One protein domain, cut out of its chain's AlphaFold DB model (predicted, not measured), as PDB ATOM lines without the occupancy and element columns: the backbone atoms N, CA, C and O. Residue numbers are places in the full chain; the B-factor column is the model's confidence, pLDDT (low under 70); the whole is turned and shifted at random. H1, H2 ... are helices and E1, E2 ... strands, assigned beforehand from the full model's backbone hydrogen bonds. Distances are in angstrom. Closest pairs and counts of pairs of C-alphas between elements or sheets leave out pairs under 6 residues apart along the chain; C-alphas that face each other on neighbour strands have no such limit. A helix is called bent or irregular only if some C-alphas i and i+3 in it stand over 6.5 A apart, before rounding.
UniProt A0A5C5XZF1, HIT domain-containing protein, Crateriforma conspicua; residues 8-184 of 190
ATOM      1  N   GLU A   8      83.370 140.822 199.334       93.62
ATOM      2  CA  GLU A   8      84.037 139.642 198.791       93.62
ATOM      3  C   GLU A   8      83.459 139.202 197.448       93.62
ATOM      4  O   GLU A   8      82.317 139.488 197.085       93.62
ATOM      5  N   THR A   9      84.308 138.526 196.684       92.94
ATOM      6  CA  THR A   9      83.999 137.804 195.447       92.94
ATOM      7  C   THR A   9      84.860 136.543 195.408       92.94
ATOM      8  O   THR A   9      85.762 136.394 196.227       92.94
ATOM      9  N   ASP A  10      84.685 135.679 194.408       90.19
ATOM     10  CA  ASP A  10      85.553 134.501 194.247       90.19
ATOM     11  C   ASP A  10      87.049 134.842 194.125       90.19
ATOM     12  O   ASP A  10      87.896 134.024 194.485       90.19
ATOM     13  N   GLY A  11      87.379 136.039 193.618       91.94
ATOM     14  CA  GLY A  11      88.756 136.463 193.353       91.94
ATOM     15  C   GLY A  11      89.386 137.326 194.444       91.94
ATOM     16  O   GLY A  11      90.569 137.163 194.726       91.94
ATOM     17  N   PHE A  12      88.615 138.218 195.071       95.88
ATOM     18  CA  PHE A  12      89.137 139.237 195.989       95.88
ATOM     19  C   PHE A  12      88.294 139.383 197.251       95.88
ATOM     20  O   PHE A  12      87.078 139.178 197.227       95.88
ATOM     21  N   VAL A  13      88.954 139.808 198.324       95.25
ATOM     22  CA  VAL A  13      88.352 140.196 199.597       95.25
ATOM     23  C   VAL A  13      88.807 141.606 199.970       95.25
ATOM     24  O   VAL A  13      89.945 141.989 199.703       95.25
ATOM     25  N   ALA A  14      87.917 142.382 200.584       94.75
ATOM     26  CA  ALA A  14      88.217 143.684 201.154       94.75
ATOM     27  C   ALA A  14      88.018 143.654 202.666       94.75
ATOM     28  O   ALA A  14      86.985 143.182 203.148       94.75
ATOM     29  N   LEU A  15      88.978 144.196 203.406       93.44
ATOM     30  CA  LEU A  15      88.906 144.334 204.858       93.44
ATOM     31  C   LEU A  15      89.539 145.655 205.302       93.44
ATOM     32  O   LEU A  15      90.412 146.166 204.600       93.44
ATOM     33  N   PRO A  16      89.137 146.231 206.444       92.62
ATOM     34  CA  PRO A  16      89.730 147.474 206.900       92.62
ATOM     35  C   PRO A  16      91.187 147.292 207.332       92.62
ATOM     36  O   PRO A  16      91.556 146.290 207.948       92.62
ATOM     37  N   THR A  17      92.010 148.293 207.029       91.06
ATOM     38  CA  THR A  17      93.431 148.321 207.395       91.06
ATOM     39  C   THR A  17      93.583 148.472 208.910       91.06
ATOM     40  O   THR A  17      92.857 149.243 209.533       91.06
ATOM     41  N   ILE A  18      94.543 147.769 209.510       88.12
ATOM     42  CA  ILE A  18      94.932 147.963 210.917       88.12
ATOM     43  C   ILE A  18      95.742 149.263 211.049       88.12
ATOM     44  O   ILE A  18      96.552 149.585 210.180       88.12
ATOM     45  N   GLY A  19      95.521 150.027 212.123       87.69
ATOM     46  CA  GLY A  19      96.198 151.305 212.357       87.69
ATOM     47  C   GLY A  19      95.864 152.338 211.285       87.69
ATOM     48  O   GLY A  19      96.758 152.867 210.613       87.69
ATOM     49  N   GLN A  20      94.568 152.579 211.069       89.88
ATOM     50  CA  GLN A  20      94.088 153.496 210.038       89.88
ATOM     51  C   GLN A  20      94.603 154.920 210.279       89.88
ATOM     52  O   GLN A  20      94.368 155.529 211.326       89.88
ATOM     53  N   LEU A  21      95.284 155.465 209.269       90.81
ATOM     54  CA  LEU A  21      95.617 156.889 209.221       90.81
ATOM     55  C   LEU A  21      94.359 157.708 208.925       90.81
ATOM     56  O   LEU A  21      94.072 158.674 209.630       90.81
ATOM     57  N   PHE A  22      93.569 157.239 207.958       90.69
ATOM     58  CA  PHE A  22      92.278 157.799 207.580       90.69
ATOM     59  C   PHE A  22      91.169 156.775 207.777       90.69
ATOM     60  O   PHE A  22      91.313 155.617 207.374       90.69
ATOM     61  N   SER A  23      90.056 157.205 208.370       88.44
ATOM     62  CA  SER A  23      88.882 156.349 208.549       88.44
ATOM     63  C   SER A  23      88.367 155.851 207.198       88.44
ATOM     64  O   SER A  23      88.248 156.623 206.249       88.44
ATOM     65  N   GLY A  24      88.080 154.554 207.106       88.00
ATOM     66  CA  GLY A  24      87.671 153.909 205.858       88.00
ATOM     67  C   GLY A  24      88.840 153.438 204.992       88.00
ATOM     68  O   GLY A  24      88.615 153.077 203.839       88.00
ATOM     69  N   SER A  25      90.064 153.415 205.533       92.25
ATOM     70  CA  SER A  25      91.213 152.772 204.885       92.25
ATOM     71  C   SER A  25      90.978 151.270 204.751       92.25
ATOM     72  O   SER A  25      90.730 150.587 205.748       92.25
ATOM     73  N   MET A  26      91.109 150.748 203.534       93.69
ATOM     74  CA  MET A  26      90.869 149.339 203.218       93.69
ATOM     75  C   MET A  26      92.110 148.664 202.633       93.69
ATOM     76  O   MET A  26      92.952 149.305 202.003       93.69
ATOM     77  N   LEU A  27      92.166 147.348 202.797       94.81
ATOM     78  CA  LEU A  27      93.026 146.430 202.065       94.81
ATOM     79  C   LEU A  27      92.170 145.618 201.098       94.81
ATOM     80  O   LEU A  27      91.145 145.069 201.500       94.81
ATOM     81  N   ILE A  28      92.612 145.511 199.847       95.69
ATOM     82  CA  ILE A  28      92.085 144.566 198.861       95.69
ATOM     83  C   ILE A  28      93.116 143.456 198.685       95.69
ATOM     84  O   ILE A  28      94.256 143.736 198.319       95.69
ATOM     85  N   LEU A  29      92.715 142.208 198.919       95.38
ATOM     86  CA  LEU A  29      93.590 141.040 198.862       95.38
ATOM     87  C   LEU A  29      93.002 139.986 197.909       95.38
ATOM     88  O   LEU A  29      91.779 139.816 197.874       95.38
ATOM     89  N   PRO A  30      93.824 139.263 197.131       95.06
ATOM     90  CA  PRO A  30      93.363 138.105 196.376       95.06
ATOM     91  C   PRO A  30      92.979 136.960 197.326       95.06
ATOM     92  O   PRO A  30      93.632 136.723 198.332       95.06
ATOM     93  N   ARG A  31      91.927 136.190 197.021       91.19
ATOM     94  CA  ARG A  31      91.543 135.042 197.873       91.19
ATOM     95  C   ARG A  31      92.588 133.933 197.856       91.19
ATOM     96  O   ARG A  31      92.815 133.268 198.865       91.19
ATOM     97  N   ARG A  32      93.206 133.706 196.696       91.62
ATOM     98  CA  ARG A  32      94.304 132.753 196.563       91.62
ATOM     99  C   ARG A  32      95.577 133.389 197.106       91.62
ATOM    100  O   ARG A  32      95.883 134.534 196.795       91.62
ATOM    101  N   HIS A  33      96.356 132.609 197.849       91.00
ATOM    102  CA  HIS A  33      97.676 133.039 198.283       91.00
ATOM    103  C   HIS A  33      98.579 133.372 197.086       91.00
ATOM    104  O   HIS A  33      98.827 132.529 196.219       91.00
ATOM    105  N   THR A  34      99.057 134.610 197.056       92.44
ATOM    106  CA  THR A  34     100.085 135.120 196.150       92.44
ATOM    107  C   THR A  34     100.806 136.257 196.865       92.44
ATOM    108  O   THR A  34     100.200 136.924 197.702       92.44
ATOM    109  N   GLU A  35     102.091 136.456 196.587       93.00
ATOM    110  CA  GLU A  35     102.906 137.438 197.313       93.00
ATOM    111  C   GLU A  35     102.730 138.858 196.762       93.00
ATOM    112  O   GLU A  35     102.857 139.823 197.510       93.00
ATOM    113  N   ARG A  36     102.406 138.988 195.468       93.94
ATOM    114  CA  ARG A  36     102.364 140.269 194.753       93.94
ATOM    115  C   ARG A  36     101.226 140.310 193.747       93.94
ATOM    116  O   ARG A  36     100.887 139.289 193.145       93.94
ATOM    117  N   PHE A  37     100.674 141.492 193.493       95.81
ATOM    118  CA  PHE A  37      99.643 141.644 192.459       95.81
ATOM    119  C   PHE A  37     100.178 141.381 191.044       95.81
ATOM    120  O   PHE A  37      99.432 140.893 190.196       95.81
ATOM    121  N   SER A  38     101.472 141.603 190.793       95.81
ATOM    122  CA  SER A  38     102.119 141.280 189.514       95.81
ATOM    123  C   SER A  38     102.160 139.778 189.193       95.81
ATOM    124  O   SER A  38     102.396 139.400 188.043       95.81
ATOM    125  N   ASP A  39     101.953 138.912 190.190       94.69
ATOM    126  CA  ASP A  39     101.933 137.453 190.026       94.69
ATOM    127  C   ASP A  39     100.540 136.918 189.647       94.69
ATOM    128  O   ASP A  39     100.395 135.745 189.285       94.69
ATOM    129  N   LEU A  40      99.510 137.769 189.686       94.00
ATOM    130  CA  LEU A  40      98.168 137.436 189.223       94.00
ATOM    131  C   LEU A  40      98.119 137.310 187.693       94.00
ATOM    132  O   LEU A  40      98.849 137.965 186.944       94.00
ATOM    133  N   SER A  41      97.219 136.465 187.200       92.62
ATOM    134  CA  SER A  41      96.929 136.387 185.770       92.62
ATOM    135  C   SER A  41      96.244 137.663 185.274       92.62
ATOM    136  O   SER A  41      95.557 138.365 186.017       92.62
ATOM    137  N   ARG A  42      96.337 137.928 183.964       88.12
ATOM    138  CA  ARG A  42      95.621 139.047 183.323       88.12
ATOM    139  C   ARG A  42      94.112 139.012 183.602       88.12
ATOM    140  O   ARG A  42      93.491 140.061 183.732       88.12
ATOM    141  N   PHE A  43      93.528 137.816 183.682       89.31
ATOM    142  CA  PHE A  43      92.109 137.647 183.983       89.31
ATOM    143  C   PHE A  43      91.779 138.034 185.431       89.31
ATOM    144  O   PHE A  43      90.801 138.740 185.661       89.31
ATOM    145  N   GLU A  44      92.605 137.623 186.399       91.06
ATOM    146  CA  GLU A  44      92.454 138.018 187.807       91.06
ATOM    147  C   GLU A  44      92.600 139.539 187.971       91.06
ATOM    148  O   GLU A  44      91.724 140.177 188.555       91.06
ATOM    149  N   ILE A  45      93.642 140.136 187.379       89.44
ATOM    150  CA  ILE A  45      93.884 141.587 187.422       89.44
ATOM    151  C   ILE A  45      92.734 142.365 186.773       89.44
ATOM    152  O   ILE A  45      92.282 143.363 187.325       89.44
ATOM    153  N   GLY A  46      92.189 141.886 185.650       86.62
ATOM    154  CA  GLY A  46      91.065 142.542 184.972       86.62
ATOM    155  C   GLY A  46      89.798 142.663 185.832       86.62
ATOM    156  O   GLY A  46      88.957 143.521 185.573       86.62
ATOM    157  N   ARG A  47      89.657 141.843 186.884       90.62
ATOM    158  CA  ARG A  47      88.543 141.937 187.841       90.62
ATOM    159  C   ARG A  47      88.798 142.965 188.949       90.62
ATOM    160  O   ARG A  47      87.828 143.417 189.564       90.62
ATOM    161  N   PHE A  48      90.051 143.366 189.178       92.06
ATOM    162  CA  PHE A  48      90.439 144.276 190.257       92.06
ATOM    163  C   PHE A  48      89.725 145.624 190.170       92.06
ATOM    164  O   PHE A  48      89.104 146.039 191.142       92.06
ATOM    165  N   ASP A  49      89.735 146.282 189.007       86.81
ATOM    166  CA  ASP A  49      89.152 147.624 188.873       86.81
ATOM    167  C   ASP A  49      87.657 147.637 189.197       86.81
ATOM    168  O   ASP A  49      87.167 148.538 189.876       86.81
ATOM    169  N   SER A  50      86.914 146.620 188.749       89.38
ATOM    170  CA  SER A  50      85.493 146.483 189.084       89.38
ATOM    171  C   SER A  50      85.266 146.253 190.580       89.38
ATOM    172  O   SER A  50      84.328 146.805 191.152       89.38
ATOM    173  N   PHE A  51      86.139 145.479 191.228       92.81
ATOM    174  CA  PHE A  51      86.078 145.232 192.662       92.81
ATOM    175  C   PHE A  51      86.401 146.500 193.462       92.81
ATOM    176  O   PHE A  51      85.647 146.862 194.363       92.81
ATOM    177  N   ALA A  52      87.461 147.222 193.088       89.69
ATOM    178  CA  ALA A  52      87.852 148.481 193.709       89.69
ATOM    179  C   ALA A  52      86.775 149.564 193.532       89.69
ATOM    180  O   ALA A  52      86.425 150.233 194.500       89.69
ATOM    181  N   ARG A  53      86.182 149.689 192.333       86.75
ATOM    182  CA  ARG A  53      85.048 150.597 192.095       86.75
ATOM    183  C   ARG A  53      83.859 150.262 192.986       86.75
ATOM    184  O   ARG A  53      83.351 151.155 193.637       86.75
ATOM    185  N   ARG A  54      83.457 148.988 193.073       89.44
ATOM    186  CA  ARG A  54      82.359 148.557 193.960       89.44
ATOM    187  C   ARG A  54      82.652 148.831 195.428       89.44
ATOM    188  O   ARG A  54      81.743 149.188 196.164       89.44
ATOM    189  N   LEU A  55      83.899 148.639 195.857       87.94
ATOM    190  CA  LEU A  55      84.287 148.900 197.236       87.94
ATOM    191  C   LEU A  55      84.100 150.379 197.581       87.94
ATOM    192  O   LEU A  55      83.605 150.662 198.665       87.94
ATOM    193  N   PHE A  56      84.475 151.294 196.684       80.88
ATOM    194  CA  PHE A  56      84.447 152.747 196.904       80.88
ATOM    195  C   PHE A  56      83.258 153.470 196.267       80.88
ATOM    196  O   PHE A  56      83.221 154.699 196.264       80.88
ATOM    197  N   ASP A  57      82.274 152.730 195.765       81.44
ATOM    198  CA  ASP A  57      81.053 153.319 195.232       81.44
ATOM    199  C   ASP A  57      80.336 154.119 196.332       81.44
ATOM    200  O   ASP A  57      80.217 153.664 197.472       81.44
ATOM    201  N   GLY A  58      79.933 155.351 196.022       67.62
ATOM    202  CA  GLY A  58      79.329 156.272 196.993       67.62
ATOM    203  C   GLY A  58      80.278 156.860 198.051       67.62
ATOM    204  O   GLY A  58      79.823 157.601 198.923       67.62
ATOM    205  N   VAL A  59      81.587 156.589 197.996       68.38
ATOM    206  CA  VAL A  59      82.570 157.249 198.869       68.38
ATOM    207  C   VAL A  59      82.882 158.628 198.292       68.38
ATOM    208  O   VAL A  59      83.592 158.746 197.301       68.38
ATOM    209  N   GLY A  60      82.350 159.685 198.914       59.97
ATOM    210  CA  GLY A  60      82.508 161.079 198.471       59.97
ATOM    211  C   GLY A  60      83.907 161.685 198.657       59.97
ATOM    212  O   GLY A  60      84.017 162.904 198.737       59.97
ATOM    213  N   SER A  61      84.953 160.865 198.781       61.06
ATOM    214  CA  SER A  61      86.337 161.307 198.950       61.06
ATOM    215  C   SER A  61      87.225 160.766 197.839       61.06
ATOM    216  O   SER A  61      87.080 159.615 197.408       61.06
ATOM    217  N   ASP A  62      88.224 161.560 197.467       83.06
ATOM    218  CA  ASP A  62      89.341 161.068 196.677       83.06
ATOM    219  C   ASP A  62      90.027 159.912 197.409       83.06
ATOM    220  O   ASP A  62      89.985 159.788 198.639       83.06
ATOM    221  N   HIS A  63      90.634 159.015 196.645       90.44
ATOM    222  CA  HIS A  63      91.294 157.853 197.206       90.44
ATOM    223  C   HIS A  63      92.552 157.525 196.420       90.44
ATOM    224  O   HIS A  63      92.553 157.491 195.188       90.44
ATOM    225  N   VAL A  64      93.617 157.242 197.160       95.38
ATOM    226  CA  VAL A  64      94.875 156.759 196.597       95.38
ATOM    227  C   VAL A  64      94.957 155.252 196.751       95.38
ATOM    228  O   VAL A  64      94.486 154.688 197.746       95.38
ATOM    229  N   LEU A  65      95.555 154.594 195.762       96.19
ATOM    230  CA  LEU A  65      95.862 153.171 195.835       96.19
ATOM    231  C   LEU A  65      97.361 152.986 195.819       96.19
ATOM    232  O   LEU A  65      98.061 153.676 195.083       96.19
ATOM    233  N   PHE A  66      97.847 152.017 196.576       96.88
ATOM    234  CA  PHE A  66      99.218 151.568 196.412       96.88
ATOM    235  C   PHE A  66      99.401 150.127 196.858       96.88
ATOM    236  O   PHE A  66      98.711 149.626 197.745       96.88
ATOM    237  N   GLU A  67     100.382 149.480 196.254       95.88
ATOM    238  CA  GLU A  67     100.893 148.183 196.662       95.88
ATOM    239  C   GLU A  67     102.414 148.262 196.697       95.88
ATOM    240  O   GLU A  67     103.038 148.784 195.774       95.88
ATOM    241  N   HIS A  68     102.997 147.724 197.762       94.19
ATOM    242  CA  HIS A  68     104.415 147.400 197.822       94.19
ATOM    243  C   HIS A  68     104.540 145.892 197.610       94.19
ATOM    244  O   HIS A  68     104.373 145.110 198.546       94.19
ATOM    245  N   GLY A  69     104.760 145.490 196.359       92.31
ATOM    246  CA  GLY A  69     104.909 144.090 195.985       92.31
ATOM    247  C   GLY A  69     106.334 143.631 196.253       92.31
ATOM    248  O   GLY A  69     107.277 144.200 195.716       92.31
ATOM    249  N   ALA A  70     106.504 142.597 197.070       88.81
ATOM    250  CA  ALA A  70     107.809 142.050 197.423       88.81
ATOM    251  C   ALA A  70     107.724 140.525 197.534       88.81
ATOM    252  O   ALA A  70     106.800 140.001 198.160       88.81
ATOM    253  N   ARG A  71     108.680 139.808 196.936       81.94
ATOM    254  CA  ARG A  71     108.805 138.358 197.143       81.94
ATOM    255  C   ARG A  71     109.374 138.054 198.524       81.94
ATOM    256  O   ARG A  71     110.134 138.845 199.079       81.94
ATOM    257  N   CYS A  72     109.099 136.867 199.063       66.88
ATOM    258  CA  CYS A  72     109.642 136.446 200.364       66.88
ATOM    259  C   CYS A  72     111.179 136.596 200.467       66.88
ATOM    260  O   CYS A  72     111.717 136.957 201.517       66.88
ATOM    261  N   VAL A  73     111.887 136.422 199.347       57.72
ATOM    262  CA  VAL A  73     113.347 136.562 199.254       57.72
ATOM    263  C   VAL A  73     113.865 138.001 199.388       57.72
ATOM    264  O   VAL A  73     115.027 138.179 199.755       57.72
ATOM    265  N   SER A  74     113.047 139.033 199.144       55.78
ATOM    266  CA  SER A  74     113.529 140.422 199.059       55.78
ATOM    267  C   SER A  74     113.572 141.173 200.395       55.78
ATOM    268  O   SER A  74     114.068 142.293 200.440       55.78
ATOM    269  N   ARG A  75     113.128 140.573 201.515       56.31
ATOM    270  CA  ARG A  75     113.113 141.171 202.878       56.31
ATOM    271  C   ARG A  75     112.376 142.526 203.022       56.31
ATOM    272  O   ARG A  75     112.334 143.047 204.134       56.31
ATOM    273  N   GLY A  76     111.780 143.075 201.959       50.88
ATOM    274  CA  GLY A  76     111.103 144.384 201.944       50.88
ATOM    275  C   GLY A  76     109.637 144.374 202.399       50.88
ATOM    276  O   GLY A  76     109.096 145.411 202.789       50.88
ATOM    277  N   GLY A  77     108.991 143.203 202.423       51.06
ATOM    278  CA  GLY A  77     107.610 143.045 202.887       51.06
ATOM    279  C   GLY A  77     107.492 143.103 204.414       51.06
ATOM    280  O   GLY A  77     108.297 142.517 205.131       51.06
ATOM    281  N   CYS A  78     106.451 143.764 204.929       47.25
ATOM    282  CA  CYS A  78     106.154 143.985 206.357       47.25
ATOM    283  C   CYS A  78     105.807 142.696 207.162       47.25
ATOM    284  O   CYS A  78     105.002 142.738 208.091       47.25
ATOM    285  N   GLY A  79     106.374 141.537 206.810       50.84
ATOM    286  CA  GLY A  79     106.135 140.242 207.461       50.84
ATOM    287  C   GLY A  79     104.828 139.546 207.059       50.84
ATOM    288  O   GLY A  79     104.511 138.491 207.602       50.84
ATOM    289  N   ILE A  80     104.076 140.110 206.107       60.12
ATOM    290  CA  ILE A  80     102.862 139.520 205.531       60.12
ATOM    291  C   ILE A  80     103.173 139.147 204.083       60.12
ATOM    292  O   ILE A  80     103.201 140.008 203.208       60.12
ATOM    293  N   TYR A  81     103.406 137.861 203.829       75.75
ATOM    294  CA  TYR A  81     103.682 137.329 202.489       75.75
ATOM    295  C   TYR A  81     102.381 137.073 201.726       75.75
ATOM    296  O   TYR A  81     102.116 135.975 201.255       75.75
ATOM    297  N   HIS A  82     101.498 138.065 201.693       89.38
ATOM    298  CA  HIS A  82     100.256 137.987 200.944       89.38
ATOM    299  C   HIS A  82      99.957 139.349 200.336       89.38
ATOM    300  O   HIS A  82      99.927 140.357 201.047       89.38
ATOM    301  N   ALA A  83      99.742 139.357 199.028       93.31
ATOM    302  CA  ALA A  83      99.538 140.557 198.247       93.31
ATOM    303  C   ALA A  83      98.354 141.359 198.792       93.31
ATOM    304  O   ALA A  83      97.290 140.811 199.082       93.31
ATOM    305  N   HIS A  84      98.522 142.668 198.917       94.75
ATOM    306  CA  HIS A  84      97.443 143.555 199.325       94.75
ATOM    307  C   HIS A  84      97.630 144.933 198.706       94.75
ATOM    308  O   HIS A  84      98.705 145.522 198.769       94.75
ATOM    309  N   VAL A  85      96.550 145.461 198.139       95.88
ATOM    310  CA  VAL A  85      96.484 146.855 197.708       95.88
ATOM    311  C   VAL A  85      95.846 147.654 198.826       95.88
ATOM    312  O   VAL A  85      94.718 147.372 199.239       95.88
ATOM    313  N   HIS A  86      96.554 148.667 199.300       95.69
ATOM    314  CA  HIS A  86      95.969 149.694 200.138       95.69
ATOM    315  C   HIS A  86      95.070 150.575 199.283       95.69
ATOM    316  O   HIS A  86      95.491 151.043 198.229       95.69
ATOM    317  N   CYS A  87      93.862 150.839 199.760       94.19
ATOM    318  CA  CYS A  87      93.029 151.901 199.229       94.19
ATOM    319  C   CYS A  87      92.645 152.844 200.365       94.19
ATOM    320  O   CYS A  87      91.967 152.452 201.321       94.19
ATOM    321  N   ILE A  88      93.152 154.069 200.280       93.88
ATOM    322  CA  ILE A  88      93.142 155.030 201.376       93.88
ATOM    323  C   ILE A  88      92.314 156.240 200.945       93.88
ATOM    324  O   ILE A  88      92.709 156.910 199.988       93.88
ATOM    325  N   PRO A  89      91.187 156.531 201.620       92.56
ATOM    326  CA  PRO A  89      90.489 157.788 201.407       92.56
ATOM    327  C   PRO A  89      91.366 158.936 201.907       92.56
ATOM    328  O   PRO A  89      91.973 158.838 202.976       92.56
ATOM    329  N   VAL A  90      91.435 160.016 201.137       93.06
ATOM    330  CA  VAL A  90      92.217 161.208 201.473       93.06
ATOM    331  C   VAL A  90      91.320 162.450 201.469       93.06
ATOM    332  O   VAL A  90      90.375 162.520 200.682       93.06
ATOM    333  N   PRO A  91      91.558 163.424 202.369       91.94
ATOM    334  CA  PRO A  91      90.700 164.604 202.505       91.94
ATOM    335  C   PRO A  91      90.922 165.650 201.405       91.94
ATOM    336  O   PRO A  91      90.095 166.541 201.230       91.94
ATOM    337  N   SER A  92      92.046 165.569 200.697       92.50
ATOM    338  CA  SER A  92      92.399 166.439 199.582       92.50
ATOM    339  C   SER A  92      93.408 165.737 198.677       92.50
ATOM    340  O   SER A  92      93.826 164.608 198.946       92.50
ATOM    341  N   GLU A  93      93.824 166.437 197.626       94.56
ATOM    342  CA  GLU A  93      94.763 165.933 196.635       94.56
ATOM    343  C   GLU A  93      96.080 165.421 197.258       94.56
ATOM    344  O   GLU A  93      96.682 166.065 198.123       94.56
ATOM    345  N   LEU A  94      96.523 164.254 196.786       96.31
ATOM    346  CA  LEU A  94      97.845 163.675 197.006       96.31
ATOM    347  C   LEU A  94      98.323 163.137 195.661       96.31
ATOM    348  O   LEU A  94      97.686 162.238 195.112       96.31
ATOM    349  N   LEU A  95      99.420 163.682 195.138       97.31
ATOM    350  CA  LEU A  95      99.876 163.427 193.776       97.31
ATOM    351  C   LEU A  95     101.026 162.417 193.721       97.31
ATOM    352  O   LEU A  95     101.791 162.249 194.668       97.31
ATOM    353  N   LEU A  96     101.225 161.797 192.550       97.25
ATOM    354  CA  LEU A  96     102.349 160.879 192.318       97.25
ATOM    355  C   LEU A  96     103.728 161.481 192.636       97.25
ATOM    356  O   LEU A  96     104.629 160.730 192.994       97.25
ATOM    357  N   ASN A  97     103.908 162.800 192.511       96.00
ATOM    358  CA  ASN A  97     105.173 163.459 192.860       96.00
ATOM    359  C   ASN A  97     105.481 163.369 194.362       96.00
ATOM    360  O   ASN A  97     106.648 163.290 194.727       96.00
ATOM    361  N   ASP A  98     104.451 163.347 195.205       95.75
ATOM    362  CA  ASP A  98     104.595 163.225 196.655       95.75
ATOM    363  C   ASP A  98     104.747 161.751 197.057       95.75
ATOM    364  O   ASP A  98     105.546 161.402 197.926       95.75
ATOM    365  N   MET A  99     104.009 160.862 196.383       96.38
ATOM    366  CA  MET A  99     104.054 159.416 196.631       96.38
ATOM    367  C   MET A  99     105.385 158.792 196.183       96.38
ATOM    368  O   MET A  99     106.017 158.050 196.941       96.38
ATOM    369  N   LEU A 100     105.798 159.090 194.949       96.44
ATOM    370  CA  LEU A 100     106.934 158.508 194.230       96.44
ATOM    371  C   LEU A 100     107.786 159.626 193.585       96.44
ATOM    372  O   LEU A 100     107.771 159.801 192.358       96.44
ATOM    373  N   PRO A 101     108.532 160.410 194.388       94.44
ATOM    374  CA  PRO A 101     109.278 161.579 193.907       94.44
ATOM    375  C   PRO A 101     110.375 161.263 192.880       94.44
ATOM    376  O   PRO A 101     110.725 162.125 192.073       94.44
ATOM    377  N   PHE A 102     110.903 160.037 192.870       93.88
ATOM    378  CA  PHE A 102     112.063 159.648 192.061       93.88
ATOM    379  C   PHE A 102     111.796 158.396 191.226       93.88
ATOM    380  O   PHE A 102     111.077 157.507 191.668       93.88
ATOM    381  N   GLY A 103     112.399 158.331 190.032       92.56
ATOM    382  CA  GLY A 103     112.489 157.117 189.205       92.56
ATOM    383  C   GLY A 103     111.167 156.530 188.699       92.56
ATOM    384  O   GLY A 103     111.163 155.425 188.166       92.56
ATOM    385  N   ARG A 104     110.041 157.235 188.867       95.94
ATOM    386  CA  ARG A 104     108.716 156.708 188.528       95.94
ATOM    387  C   ARG A 104     108.535 156.499 187.024       95.94
ATOM    388  O   ARG A 104     108.869 157.364 186.214       95.94
ATOM    389  N   GLN A 105     107.904 155.388 186.676       98.00
ATOM    390  CA  GLN A 105     107.417 155.083 185.335       98.00
ATOM    391  C   GLN A 105     105.899 155.265 185.316       98.00
ATOM    392  O   GLN A 105     105.212 154.704 186.166       98.00
ATOM    393  N   ALA A 106     105.382 156.073 184.390       98.25
ATOM    394  CA  ALA A 106     103.944 156.292 184.241       98.25
ATOM    395  C   ALA A 106     103.284 155.134 183.478       98.25
ATOM    396  O   ALA A 106     103.888 154.580 182.562       98.25
ATOM    397  N   HIS A 107     102.038 154.818 183.835       97.94
ATOM    398  CA  HIS A 107     101.248 153.753 183.210       97.94
ATOM    399  C   HIS A 107      99.816 154.211 182.943       97.94
ATOM    400  O   HIS A 107      99.283 155.050 183.671       97.94
ATOM    401  N   ASP A 108      99.171 153.604 181.948       96.00
ATOM    402  CA  ASP A 108      97.772 153.895 181.601       96.00
ATOM    403  C   ASP A 108      96.782 153.327 182.631       96.00
ATOM    404  O   ASP A 108      95.675 153.839 182.808       96.00
ATOM    405  N   SER A 109      97.168 152.254 183.330       94.12
ATOM    406  CA  SER A 109      96.332 151.588 184.325       94.12
ATOM    407  C   SER A 109      97.157 150.877 185.400       94.12
ATOM    408  O   SER A 109      98.342 150.590 185.217       94.12
ATOM    409  N   LEU A 110      96.513 150.526 186.522       95.50
ATOM    410  CA  LEU A 110      97.114 149.664 187.552       95.50
ATOM    411  C   LEU A 110      97.513 148.299 186.976       95.50
ATOM    412  O   LEU A 110      98.571 147.770 187.309       95.50
ATOM    413  N   SER A 111      96.699 147.757 186.063       94.50
ATOM    414  CA  SER A 111      97.000 146.505 185.369       94.50
ATOM    415  C   SER A 111      98.295 146.586 184.565       94.50
ATOM    416  O   SER A 111      99.075 145.633 184.570       94.50
ATOM    417  N   ASP A 112      98.526 147.695 183.864       95.94
ATOM    418  CA  ASP A 112      99.745 147.889 183.077       95.94
ATOM    419  C   ASP A 112     100.964 148.068 183.983       95.94
ATOM    420  O   ASP A 112     101.997 147.446 183.738       95.94
ATOM    421  N   ALA A 113     100.803 148.793 185.094       97.31
ATOM    422  CA  ALA A 113     101.846 148.949 186.100       97.31
ATOM    423  C   ALA A 113     102.270 147.601 186.709       97.31
ATOM    424  O   ALA A 113     103.458 147.277 186.744       97.31
ATOM    425  N   TRP A 114     101.326 146.751 187.125       97.31
ATOM    426  CA  TRP A 114     101.654 145.409 187.628       97.31
ATOM    427  C   TRP A 114     102.280 144.513 186.564       97.31
ATOM    428  O   TRP A 114     103.208 143.759 186.856       97.31
ATOM    429  N   LYS A 115     101.809 144.605 185.318       95.44
ATOM    430  CA  LYS A 115     102.382 143.857 184.197       95.44
ATOM    431  C   LYS A 115     103.837 144.261 183.939       95.44
ATOM    432  O   LYS A 115     104.656 143.378 183.688       95.44
ATOM    433  N   ALA A 116     104.156 145.553 184.008       96.31
ATOM    434  CA  ALA A 116     105.511 146.065 183.813       96.31
ATOM    435  C   ALA A 116     106.493 145.540 184.877       96.31
ATOM    436  O   ALA A 116     107.631 145.218 184.553       96.31
ATOM    437  N   ASN A 117     106.028 145.355 186.117       96.06
ATOM    438  CA  ASN A 117     106.856 144.904 187.242       96.06
ATOM    439  C   ASN A 117     106.859 143.377 187.453       96.06
ATOM    440  O   ASN A 117     107.372 142.874 188.448       96.06
ATOM    441  N   ARG A 118     106.313 142.589 186.516       94.12
ATOM    442  CA  ARG A 118     106.179 141.127 186.675       94.12
ATOM    443  C   ARG A 118     107.506 140.397 186.911       94.12
ATOM    444  O   ARG A 118     107.534 139.377 187.604       94.12
ATOM    445  N   ASN A 119     108.579 140.925 186.332       93.25
ATOM    446  CA  ASN A 119     109.905 140.313 186.347       93.25
ATOM    447  C   ASN A 119     110.855 140.911 187.394       93.25
ATOM    448  O   ASN A 119     111.998 140.471 187.447       93.25
ATOM    449  N   THR A 120     110.415 141.868 188.213       92.25
ATOM    450  CA  THR A 120     111.210 142.358 189.354       92.25
ATOM    451  C   THR A 120     111.018 141.426 190.553       92.25
ATOM    452  O   THR A 120     110.101 140.596 190.533       92.25
ATOM    453  N   ASP A 121     111.843 141.520 191.596       90.69
ATOM    454  CA  ASP A 121     111.577 140.874 192.892       90.69
ATOM    455  C   ASP A 121     110.773 141.787 193.824       90.69
ATOM    456  O   ASP A 121     109.987 141.310 194.654       90.69
ATOM    457  N   GLU A 122     110.931 143.095 193.653       92.88
ATOM    458  CA  GLU A 122     110.279 144.132 194.443       92.88
ATOM    459  C   GLU A 122     109.842 145.314 193.567       92.88
ATOM    460  O   GLU A 122     110.455 145.609 192.540       92.88
ATOM    461  N   TYR A 123     108.742 145.966 193.943       95.56
ATOM    462  CA  TYR A 123     108.250 147.179 193.297       95.56
ATOM    463  C   TYR A 123     107.252 147.926 194.194       95.56
ATOM    464  O   TYR A 123     106.684 147.370 195.139       95.56
ATOM    465  N   ILE A 124     106.970 149.183 193.846       96.81
ATOM    466  CA  ILE A 124     105.809 149.922 194.351       96.81
ATOM    467  C   ILE A 124     104.964 150.368 193.163       96.81
ATOM    468  O   ILE A 124     105.462 151.061 192.278       96.81
ATOM    469  N   VAL A 125     103.684 149.998 193.155       97.69
ATOM    470  CA  VAL A 125     102.669 150.524 192.227       97.69
ATOM    471  C   VAL A 125     101.777 151.485 193.000       97.69
ATOM    472  O   VAL A 125     101.342 151.163 194.103       97.69
ATOM    473  N   ALA A 126     101.483 152.650 192.424       98.00
ATOM    474  CA  ALA A 126     100.631 153.660 193.034       98.00
ATOM    475  C   ALA A 126      99.662 154.284 192.024       98.00
ATOM    476  O   ALA A 126     100.007 154.499 190.861       98.00
ATOM    477  N   ARG A 127      98.465 154.627 192.501       97.25
ATOM    478  CA  ARG A 127      97.513 155.523 191.845       97.25
ATOM    479  C   ARG A 127      97.229 156.702 192.764       97.25
ATOM    480  O   ARG A 127      96.825 156.493 193.909       97.25
ATOM    481  N   ASP A 128      97.425 157.906 192.252       96.88
ATOM    482  CA  ASP A 128      97.190 159.140 192.998       96.88
ATOM    483  C   ASP A 128      95.706 159.548 193.018       96.88
ATOM    484  O   ASP A 128      94.860 158.887 192.405       96.88
ATOM    485  N   SER A 129      95.370 160.616 193.749       94.88
ATOM    486  CA  SER A 129      93.979 161.076 193.895       94.88
ATOM    487  C   SER A 129      93.377 161.582 192.581       94.88
ATOM    488  O   SER A 129      92.165 161.531 192.407       94.88
ATOM    489  N   ALA A 130      94.216 162.010 191.633       94.12
ATOM    490  CA  ALA A 130      93.811 162.418 190.288       94.12
ATOM    491  C   ALA A 130      93.658 161.224 189.323       94.12
ATOM    492  O   ALA A 130      93.374 161.403 188.137       94.12
ATOM    493  N   GLY A 131      93.862 159.994 189.807       93.12
ATOM    494  CA  GLY A 131      93.730 158.769 189.026       93.12
ATOM    495  C   GLY A 131      94.956 158.414 188.183       93.12
ATOM    496  O   GLY A 131      94.901 157.431 187.444       93.12
ATOM    497  N   ARG A 132      96.067 159.154 188.293       96.94
ATOM    498  CA  ARG A 132      97.299 158.861 187.548       96.94
ATOM    499  C   ARG A 132      98.019 157.684 188.181       96.94
ATOM    500  O   ARG A 132      98.113 157.600 189.405       96.94
ATOM    501  N   VAL A 133      98.563 156.801 187.347       97.94
ATOM    502  CA  VAL A 133      99.236 155.577 187.790       97.94
ATOM    503  C   VAL A 133     100.726 155.643 187.487       97.94
ATOM    504  O   VAL A 133     101.135 156.045 186.396       97.94
ATOM    505  N   ALA A 134     101.542 155.224 188.450       98.56
ATOM    506  CA  ALA A 134     102.963 155.008 188.235       98.56
ATOM    507  C   ALA A 134     103.502 153.838 189.061       98.56
ATOM    508  O   ALA A 134     102.868 153.376 190.012       98.56
ATOM    509  N   SER A 135     104.697 153.380 188.699       98.31
ATOM    510  CA  SER A 135     105.456 152.421 189.492       98.31
ATOM    511  C   SER A 135     106.922 152.802 189.628       98.31
ATOM    512  O   SER A 135     107.456 153.546 188.806       98.31
ATOM    513  N   ILE A 136     107.573 152.229 190.633       97.31
ATOM    514  CA  ILE A 136     109.030 152.151 190.761       97.31
ATOM    515  C   ILE A 136     109.429 150.696 191.012       97.31
ATOM    516  O   ILE A 136     108.663 149.952 191.627       97.31
ATOM    517  N   ASP A 137     110.604 150.305 190.539       95.56
ATOM    518  CA  ASP A 137     111.153 148.958 190.700       95.56
ATOM    519  C   ASP A 137     112.151 148.878 191.868       95.56
ATOM    520  O   ASP A 137     112.405 149.853 192.584       95.56
ATOM    521  N   GLU A 138     112.708 147.689 192.071       92.56
ATOM    522  CA  GLU A 138     113.689 147.387 193.111       92.56
ATOM    523  C   GLU A 138     114.948 148.262 193.068       92.56
ATOM    524  O   GLU A 138     115.486 148.593 194.127       92.56
ATOM    525  N   ASP A 139     115.404 148.678 191.885       93.94
ATOM    526  CA  ASP A 139     116.599 149.509 191.747       93.94
ATOM    527  C   ASP A 139     116.328 150.913 192.285       93.94
ATOM    528  O   ASP A 139     117.087 151.433 193.109       93.94
ATOM    529  N   VAL A 140     115.196 151.505 191.896       95.06
ATOM    530  CA  VAL A 140     114.761 152.812 192.406       95.06
ATOM    531  C   VAL A 140     114.469 152.740 193.907       95.06
ATOM    532  O   VAL A 140     114.849 153.649 194.654       95.06
ATOM    533  N   ILE A 141     113.841 151.655 194.372       92.94
ATOM    534  CA  ILE A 141     113.559 151.420 195.794       92.94
ATOM    535  C   ILE A 141     114.851 151.414 196.613       92.94
ATOM    536  O   ILE A 141     114.941 152.133 197.613       92.94
ATOM    537  N   ARG A 142     115.865 150.656 196.175       91.50
ATOM    538  CA  ARG A 142     117.168 150.564 196.849       91.50
ATOM    539  C   ARG A 142     117.929 151.882 196.796       91.50
ATOM    540  O   ARG A 142     118.455 152.311 197.821       91.50
ATOM    541  N   LEU A 143     117.968 152.530 195.631       93.62
ATOM    542  CA  LEU A 143     118.719 153.767 195.418       93.62
ATOM    543  C   LEU A 143     118.201 154.919 196.285       93.62
ATOM    544  O   LEU A 143     118.988 155.701 196.814       93.62
ATOM    545  N   HIS A 144     116.881 155.019 196.441       90.31
ATOM    546  CA  HIS A 144     116.234 156.128 197.145       90.31
ATOM    547  C   HIS A 144     115.710 155.759 198.539       90.31
ATOM    548  O   HIS A 144     115.112 156.600 199.208       90.31
ATOM    549  N   GLY A 145     115.947 154.526 198.999       86.44
ATOM    550  CA  GLY A 145     115.611 154.092 200.354       86.44
ATOM    551  C   GLY A 145     114.108 154.035 200.635       86.44
ATOM    552  O   GLY A 145     113.674 154.431 201.720       86.44
ATOM    553  N   TYR A 146     113.307 153.545 199.683       84.75
ATOM    554  CA  TYR A 146     111.876 153.289 199.891       84.75
ATOM    555  C   TYR A 146     111.693 152.086 200.831       84.75
ATOM    556  O   TYR A 146     111.484 150.953 200.412       84.75
ATOM    557  N   GLY A 147     111.833 152.333 202.133       79.19
ATOM    558  CA  GLY A 147     111.703 151.307 203.164       79.19
ATOM    559  C   GLY A 147     110.260 150.862 203.407       79.19
ATOM    560  O   GLY A 147     109.297 151.434 202.888       79.19
ATOM    561  N   SER A 148     110.108 149.865 204.284       76.62
ATOM    562  CA  SER A 148     108.797 149.387 204.728       76.62
ATOM    563  C   SER A 148     107.912 150.551 205.180       76.62
ATOM    564  O   SER A 148     108.366 151.427 205.918       76.62
ATOM    565  N   GLN A 149     106.637 150.526 204.792       81.69
ATOM    566  CA  GLN A 149     105.653 151.552 205.157       81.69
ATOM    567  C   GLN A 149     105.946 152.964 204.608       81.69
ATOM    568  O   GLN A 149     105.368 153.931 205.109       81.69
ATOM    569  N   HIS A 150     106.775 153.112 203.562       90.25
ATOM    570  CA  HIS A 150     107.043 154.406 202.911       90.25
ATOM    571  C   HIS A 150     105.770 155.223 202.653       90.25
ATOM    572  O   HIS A 150     105.689 156.382 203.049       90.25
ATOM    573  N   MET A 151     104.729 154.608 202.087       93.62
ATOM    574  CA  MET A 151     103.481 155.320 201.782       93.62
ATOM    575  C   MET A 151     102.747 155.837 203.019       93.62
ATOM    576  O   MET A 151     102.120 156.890 202.968       93.62
ATOM    577  N   ARG A 152     102.869 155.162 204.167       93.56
ATOM    578  CA  ARG A 152     102.312 155.671 205.427       93.56
ATOM    579  C   ARG A 152     103.066 156.911 205.905       93.56
ATOM    580  O   ARG A 152     102.430 157.842 206.389       93.56
ATOM    581  N   ARG A 153     104.391 156.964 205.715       93.19
ATOM    582  CA  ARG A 153     105.198 158.168 205.989       93.19
ATOM    583  C   ARG A 153     104.800 159.329 205.083       93.19
ATOM    584  O   ARG A 153     104.647 160.437 205.582       93.19
ATOM    585  N   VAL A 154     104.593 159.069 203.788       95.31
ATOM    586  CA  VAL A 154     104.094 160.083 202.844       95.31
ATOM    587  C   VAL A 154     102.757 160.642 203.326       95.31
ATOM    588  O   VAL A 154     102.628 161.853 203.458       95.31
ATOM    589  N   LEU A 155     101.794 159.779 203.666       95.50
ATOM    590  CA  LEU A 155     100.471 160.199 204.142       95.50
ATOM    591  C   LEU A 155     100.544 161.049 205.421       95.50
ATOM    592  O   LEU A 155      99.890 162.084 205.500       95.50
ATOM    593  N   VAL A 156     101.340 160.639 206.414       95.00
ATOM    594  CA  VAL A 156     101.500 161.410 207.659       95.00
ATOM    595  C   VAL A 156     102.118 162.779 207.393       95.00
ATOM    596  O   VAL A 156     101.595 163.774 207.888       95.00
ATOM    597  N   SER A 157     103.188 162.839 206.599       94.50
ATOM    598  CA  SER A 157     103.884 164.093 206.301       94.50
ATOM    599  C   SER A 157     103.033 165.041 205.455       94.50
ATOM    600  O   SER A 157     102.901 166.209 205.804       94.50
ATOM    601  N   HIS A 158     102.424 164.540 204.375       96.00
ATOM    602  CA  HIS A 158     101.634 165.348 203.438       96.00
ATOM    603  C   HIS A 158     100.423 165.987 204.114       96.00
ATOM    604  O   HIS A 158     100.166 167.173 203.946       96.00
ATOM    605  N   PHE A 159      99.708 165.215 204.936       95.25
ATOM    606  CA  PHE A 159      98.504 165.685 205.623       95.25
ATOM    607  C   PHE A 159      98.765 166.199 207.044       95.25
ATOM    608  O   PHE A 159      97.812 166.499 207.760       95.25
ATOM    609  N   SER A 160     100.034 166.297 207.462       95.19
ATOM    610  CA  SER A 160     100.433 166.740 208.809       95.19
ATOM    611  C   SER A 160      99.662 166.021 209.925       95.19
ATOM    612  O   SER A 160      99.149 166.642 210.858       95.19
ATOM    613  N   LEU A 161      99.525 164.695 209.807       92.50
ATOM    614  CA  LEU A 161      98.698 163.919 210.728       92.50
ATOM    615  C   LEU A 161      99.332 163.872 212.127       92.50
ATOM    616  O   LEU A 161     100.513 163.545 212.250       92.50
ATOM    617  N   PRO A 162      98.551 164.065 213.205       89.50
ATOM    618  CA  PRO A 162      99.034 163.954 214.583       89.50
ATOM    619  C   PRO A 162      99.119 162.486 215.046       89.50
ATOM    620  O   PRO A 162      98.843 162.171 216.200       89.50
ATOM    621  N   LYS A 163      99.432 161.561 214.133       85.56
ATOM    622  CA  LYS A 163      99.534 160.119 214.386       85.56
ATOM    623  C   LYS A 163     100.888 159.613 213.885       85.56
ATOM    624  O   LYS A 163     101.335 160.067 212.829       85.56
ATOM    625  N   PRO A 164     101.523 158.645 214.571       87.44
ATOM    626  CA  PRO A 164     102.722 158.021 214.040       87.44
ATOM    627  C   PRO A 164     102.408 157.295 212.727       87.44
ATOM    628  O   PRO A 164     101.296 156.808 212.488       87.44
ATOM    629  N   TRP A 165     103.403 157.241 211.843       87.62
ATOM    630  CA  TRP A 165     103.284 156.510 210.585       87.62
ATOM    631  C   TRP A 165     103.353 155.000 210.823       87.62
ATOM    632  O   TRP A 165     102.645 154.267 210.133       87.62
ATOM    633  N   ASP A 166     104.136 154.527 211.800       86.50
ATOM    634  CA  ASP A 166     104.186 153.109 212.148       86.50
ATOM    635  C   ASP A 166     102.953 152.747 212.978       86.50
ATOM    636  O   ASP A 166     102.720 153.287 214.058       86.50
ATOM    637  N   TRP A 167     102.127 151.842 212.457       80.12
ATOM    638  CA  TRP A 167     100.944 151.380 213.184       80.12
ATOM    639  C   TRP A 167     101.308 150.551 214.420       80.12
ATOM    640  O   TRP A 167     100.462 150.382 215.296       80.12
ATOM    641  N   ARG A 168     102.541 150.031 214.501       81.94
ATOM    642  CA  ARG A 168     103.030 149.291 215.672       81.94
ATOM    643  C   ARG A 168     103.157 150.168 216.915       81.94
ATOM    644  O   ARG A 168     103.121 149.636 218.017       81.94
ATOM    645  N   ASP A 169     103.237 151.483 216.731       84.62
ATOM    646  CA  ASP A 169     103.310 152.455 217.824       84.62
ATOM    647  C   ASP A 169     101.920 152.827 218.375       84.62
ATOM    648  O   ASP A 169     101.805 153.692 219.243       84.62
ATOM    649  N   TYR A 170     100.838 152.238 217.853       82.75
ATOM    650  CA  TYR A 170      99.476 152.584 218.260       82.75
ATOM    651  C   TYR A 170      99.102 151.753 219.487       82.75
ATOM    652  O   TYR A 170      99.235 150.533 219.465       82.75
ATOM    653  N   GLU A 171      98.556 152.395 220.523       82.12
ATOM    654  CA  GLU A 171      98.035 151.688 221.706       82.12
ATOM    655  C   GLU A 171      96.855 150.768 221.347       82.12
ATOM    656  O   GLU A 171      96.775 149.633 221.812       82.12
ATOM    657  N   GLU A 172      95.961 151.231 220.465       83.31
ATOM    658  CA  GLU A 172      94.767 150.496 220.028       83.31
ATOM    659  C   GLU A 172      94.660 150.464 218.487       83.31
ATOM    660  O   GLU A 172      93.808 151.136 217.895       83.31
ATOM    661  N   PRO A 173      95.500 149.681 217.785       80.75
ATOM    662  CA  PRO A 173      95.568 149.695 216.320       80.75
ATOM    663  C   PRO A 173      94.299 149.144 215.644       80.75
ATOM    664  O   PRO A 173      94.069 149.391 214.459       80.75
ATOM    665  N   GLU A 174      93.460 148.411 216.380       82.88
ATOM    666  CA  GLU A 174      92.204 147.838 215.883       82.88
ATOM    667  C   GLU A 174      90.962 148.711 216.157       82.88
ATOM    668  O   GLU A 174      89.871 148.368 215.695       82.88
ATOM    669  N   ARG A 175      91.106 149.843 216.867       80.88
ATOM    670  CA  ARG A 175      89.985 150.682 217.337       80.88
ATOM    671  C   ARG A 175      89.006 151.070 216.226       80.88
ATOM    672  O   ARG A 175      87.792 150.985 216.405       80.88
ATOM    673  N   ASP A 176      89.535 151.437 215.063       80.81
ATOM    674  CA  ASP A 176      88.741 151.955 213.944       80.81
ATOM    675  C   ASP A 176      88.149 150.845 213.048       80.81
ATOM    676  O   ASP A 176      87.324 151.122 212.173       80.81
ATOM    677  N   LEU A 177      88.517 149.571 213.260       82.94
ATOM    678  CA  LEU A 177      88.084 148.465 212.394       82.94
ATOM    679  C   LEU A 177      86.569 148.249 212.442       82.94
ATOM    680  O   LEU A 177      85.939 148.070 211.401       82.94
ATOM    681  N   ILE A 178      85.973 148.268 213.639       75.62
ATOM    682  CA  ILE A 178      84.535 148.009 213.820       75.62
ATOM    683  C   ILE A 178      83.707 149.085 213.113       75.62
ATOM    684  O   ILE A 178      82.750 148.761 212.410       75.62
ATOM    685  N   ALA A 179      84.102 150.352 213.264       76.62
ATOM    686  CA  ALA A 179      83.439 151.476 212.611       76.62
ATOM    687  C   ALA A 179      83.545 151.375 211.081       76.62
ATOM    688  O   ALA A 179      82.546 151.554 210.385       76.62
ATOM    689  N   ALA A 180      84.718 151.007 210.557       79.00
ATOM    690  CA  ALA A 180      84.924 150.822 209.123       79.00
ATOM    691  C   ALA A 180      84.077 149.676 208.534       79.00
ATOM    692  O   ALA A 180      83.559 149.814 207.427       79.00
ATOM    693  N   VAL A 181      83.891 148.571 209.271       79.62
ATOM    694  CA  VAL A 181      82.986 147.482 208.856       79.62
ATOM    695  C   VAL A 181      81.530 147.947 208.876       79.62
ATOM    696  O   VAL A 181      80.802 147.731 207.906       79.62
ATOM    697  N   ALA A 182      81.103 148.611 209.953       74.56
ATOM    698  CA  ALA A 182      79.727 149.076 210.108       74.56
ATOM    699  C   ALA A 182      79.328 150.088 209.021       74.56
ATOM    700  O   ALA A 182      78.236 149.989 208.475       74.56
ATOM    701  N   ALA A 183      80.227 151.005 208.656       74.31
ATOM    702  CA  ALA A 183      79.976 152.031 207.643       74.31
ATOM    703  C   ALA A 183      79.822 151.483 206.210       74.31
ATOM    704  O   ALA A 183      79.369 152.207 205.328       74.31
ATOM    705  N   ARG A 184      80.239 150.237 205.955       72.31
ATOM    706  CA  ARG A 184      80.278 149.639 204.608       72.31
ATOM    707  C   ARG A 184      79.447 148.367 204.471       72.31
ATOM    708  O   ARG A 184      79.289 147.858 203.366       72.31
TER     709      ARG A 184
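AT A GLANCE: This is residues 8 to 184 of the 190 residues of the protein "HIT domain-containing protein" of Crateriforma conspicua (UniProt A0A5C5XZF1). A twisted sheet of seven strands runs through the middle of the body, with the long helix H1 and the shorter H3 packed over one of its faces, H1 over E2 and H3 over E7. The short helices H2, H4, H5 and H6 sit about the sheet and only graze it, and the long unnamed stretch of residues 159 to 176 runs along the outside from H5 to H6. The printed part has 177 residues with six named helices and seven named strands, in the order E1 E2 H1 E3 E4 H2 E5 H3 E6 E7 H4 H5 H6; the sheet order is E1 E2 E4 E3 E6 E7 E5, antiparallel throughout. The class is mixed, helices and strands, with 85 of the 177 residues in named elements, under half. The whole is compact and rounded, with a radius of gyration of the C-alphas of 15.1 A and spans of 39 by 36 by 30 A.

IN THESE COORDINATES: E1 is residues 12 to 16, with C-alpha 12 at (89.137, 139.237, 195.989), and E2 is residues 26 to 30. H1, residues 42 to 56, is 22.3 A long and only just irregular: C-alphas 46 and 49 are 6.7 A apart. E3, residues 63 to 70, is the longest strand at 22.9 A, with C-alpha 63 at (91.294, 157.853, 197.206). E4 is residues 85 to 89, H2 residues 96 to 99, E5 residues 105 to 107 and H3 residues 110 to 116. E6, residues 122 to 127, is 17.3 A long, and E7, residues 133 to 137, is 13.9 A long. H4 is residues 138 to 144, H5, 12.2 A long, is residues 150 to 158, and H6 is residues 177 to 182, ending with C-alpha 182 at (79.727, 149.076, 210.108).

HOW THE PARTS SIT: E1 and E5 are the edge strands of the sheet. The hairpin E1 and E2 has N 13 and O 29 within hydrogen-bond range at 2.9 A, and E2 and E4 have N 26 and O 87 at 2.9 A. The hairpin E3 and E4 has N 86 and O 66 at 2.8 A. E3 and E6, antiparallel at 172 degrees, have N 127 and O 65 at 2.8 A. The hairpin E6 and E7 has N 124 and O 136 at 2.9 A, and E7 and E5 have N 107 and O 133 at 3.0 A. H1 and H3 lie on the same face, which gives two layers, helices on one face of a sheet. H1 lies over E2 at a height over the sheet of 8.8 A and runs along the strands, at 23 degrees to E2 on the local plane. H3 lies over E7 and only just over E6, with 3 of its C-alphas on E6, at a height of 7.8 A; it only just runs along the strands, at 27 degrees to E7 on the local plane. H1, with residues 42 to 46 alone, only just touches H3, with 3 pairs of C-alphas within 8 A, the closest being Ile 45 and Ser 111 at 6.2 A; they run opposite ways at a shallow tilt of 30 degrees. E2, H1, E3, with E4 between the strands, and E5, H3, E6, with E7 between, are split strand-helix-strand units, two strands running the same way with a helix between them in the chain; both crossovers are right-handed. H2 touches H5, the closest C-alphas being Met 99 and Val 154 at 6.2 A. The closest C-alphas of E6 and H4 are Glu 122 and Glu 138, 4.9 A apart, and those of E1 and H6 are Pro 16 and Leu 177, 5.8 A apart. H1 and H5 are apart. Every O i to N i+4 pair is within hydrogen-bond range in H3, H4, H5 and H6; in H1 it is 7 of 11, and H2 is too short for such a pair.

THE WHOLE: The C-alphas farthest apart are those of Leu 143 and Ala 182, at 41.9 A. The printed part has no cut. The links E2 to H1, E3 to E4 and H5 to H6 are long. The mean pLDDT of the printed part is 88.7; residues 58 to 61 and 72 to 80 are under 70.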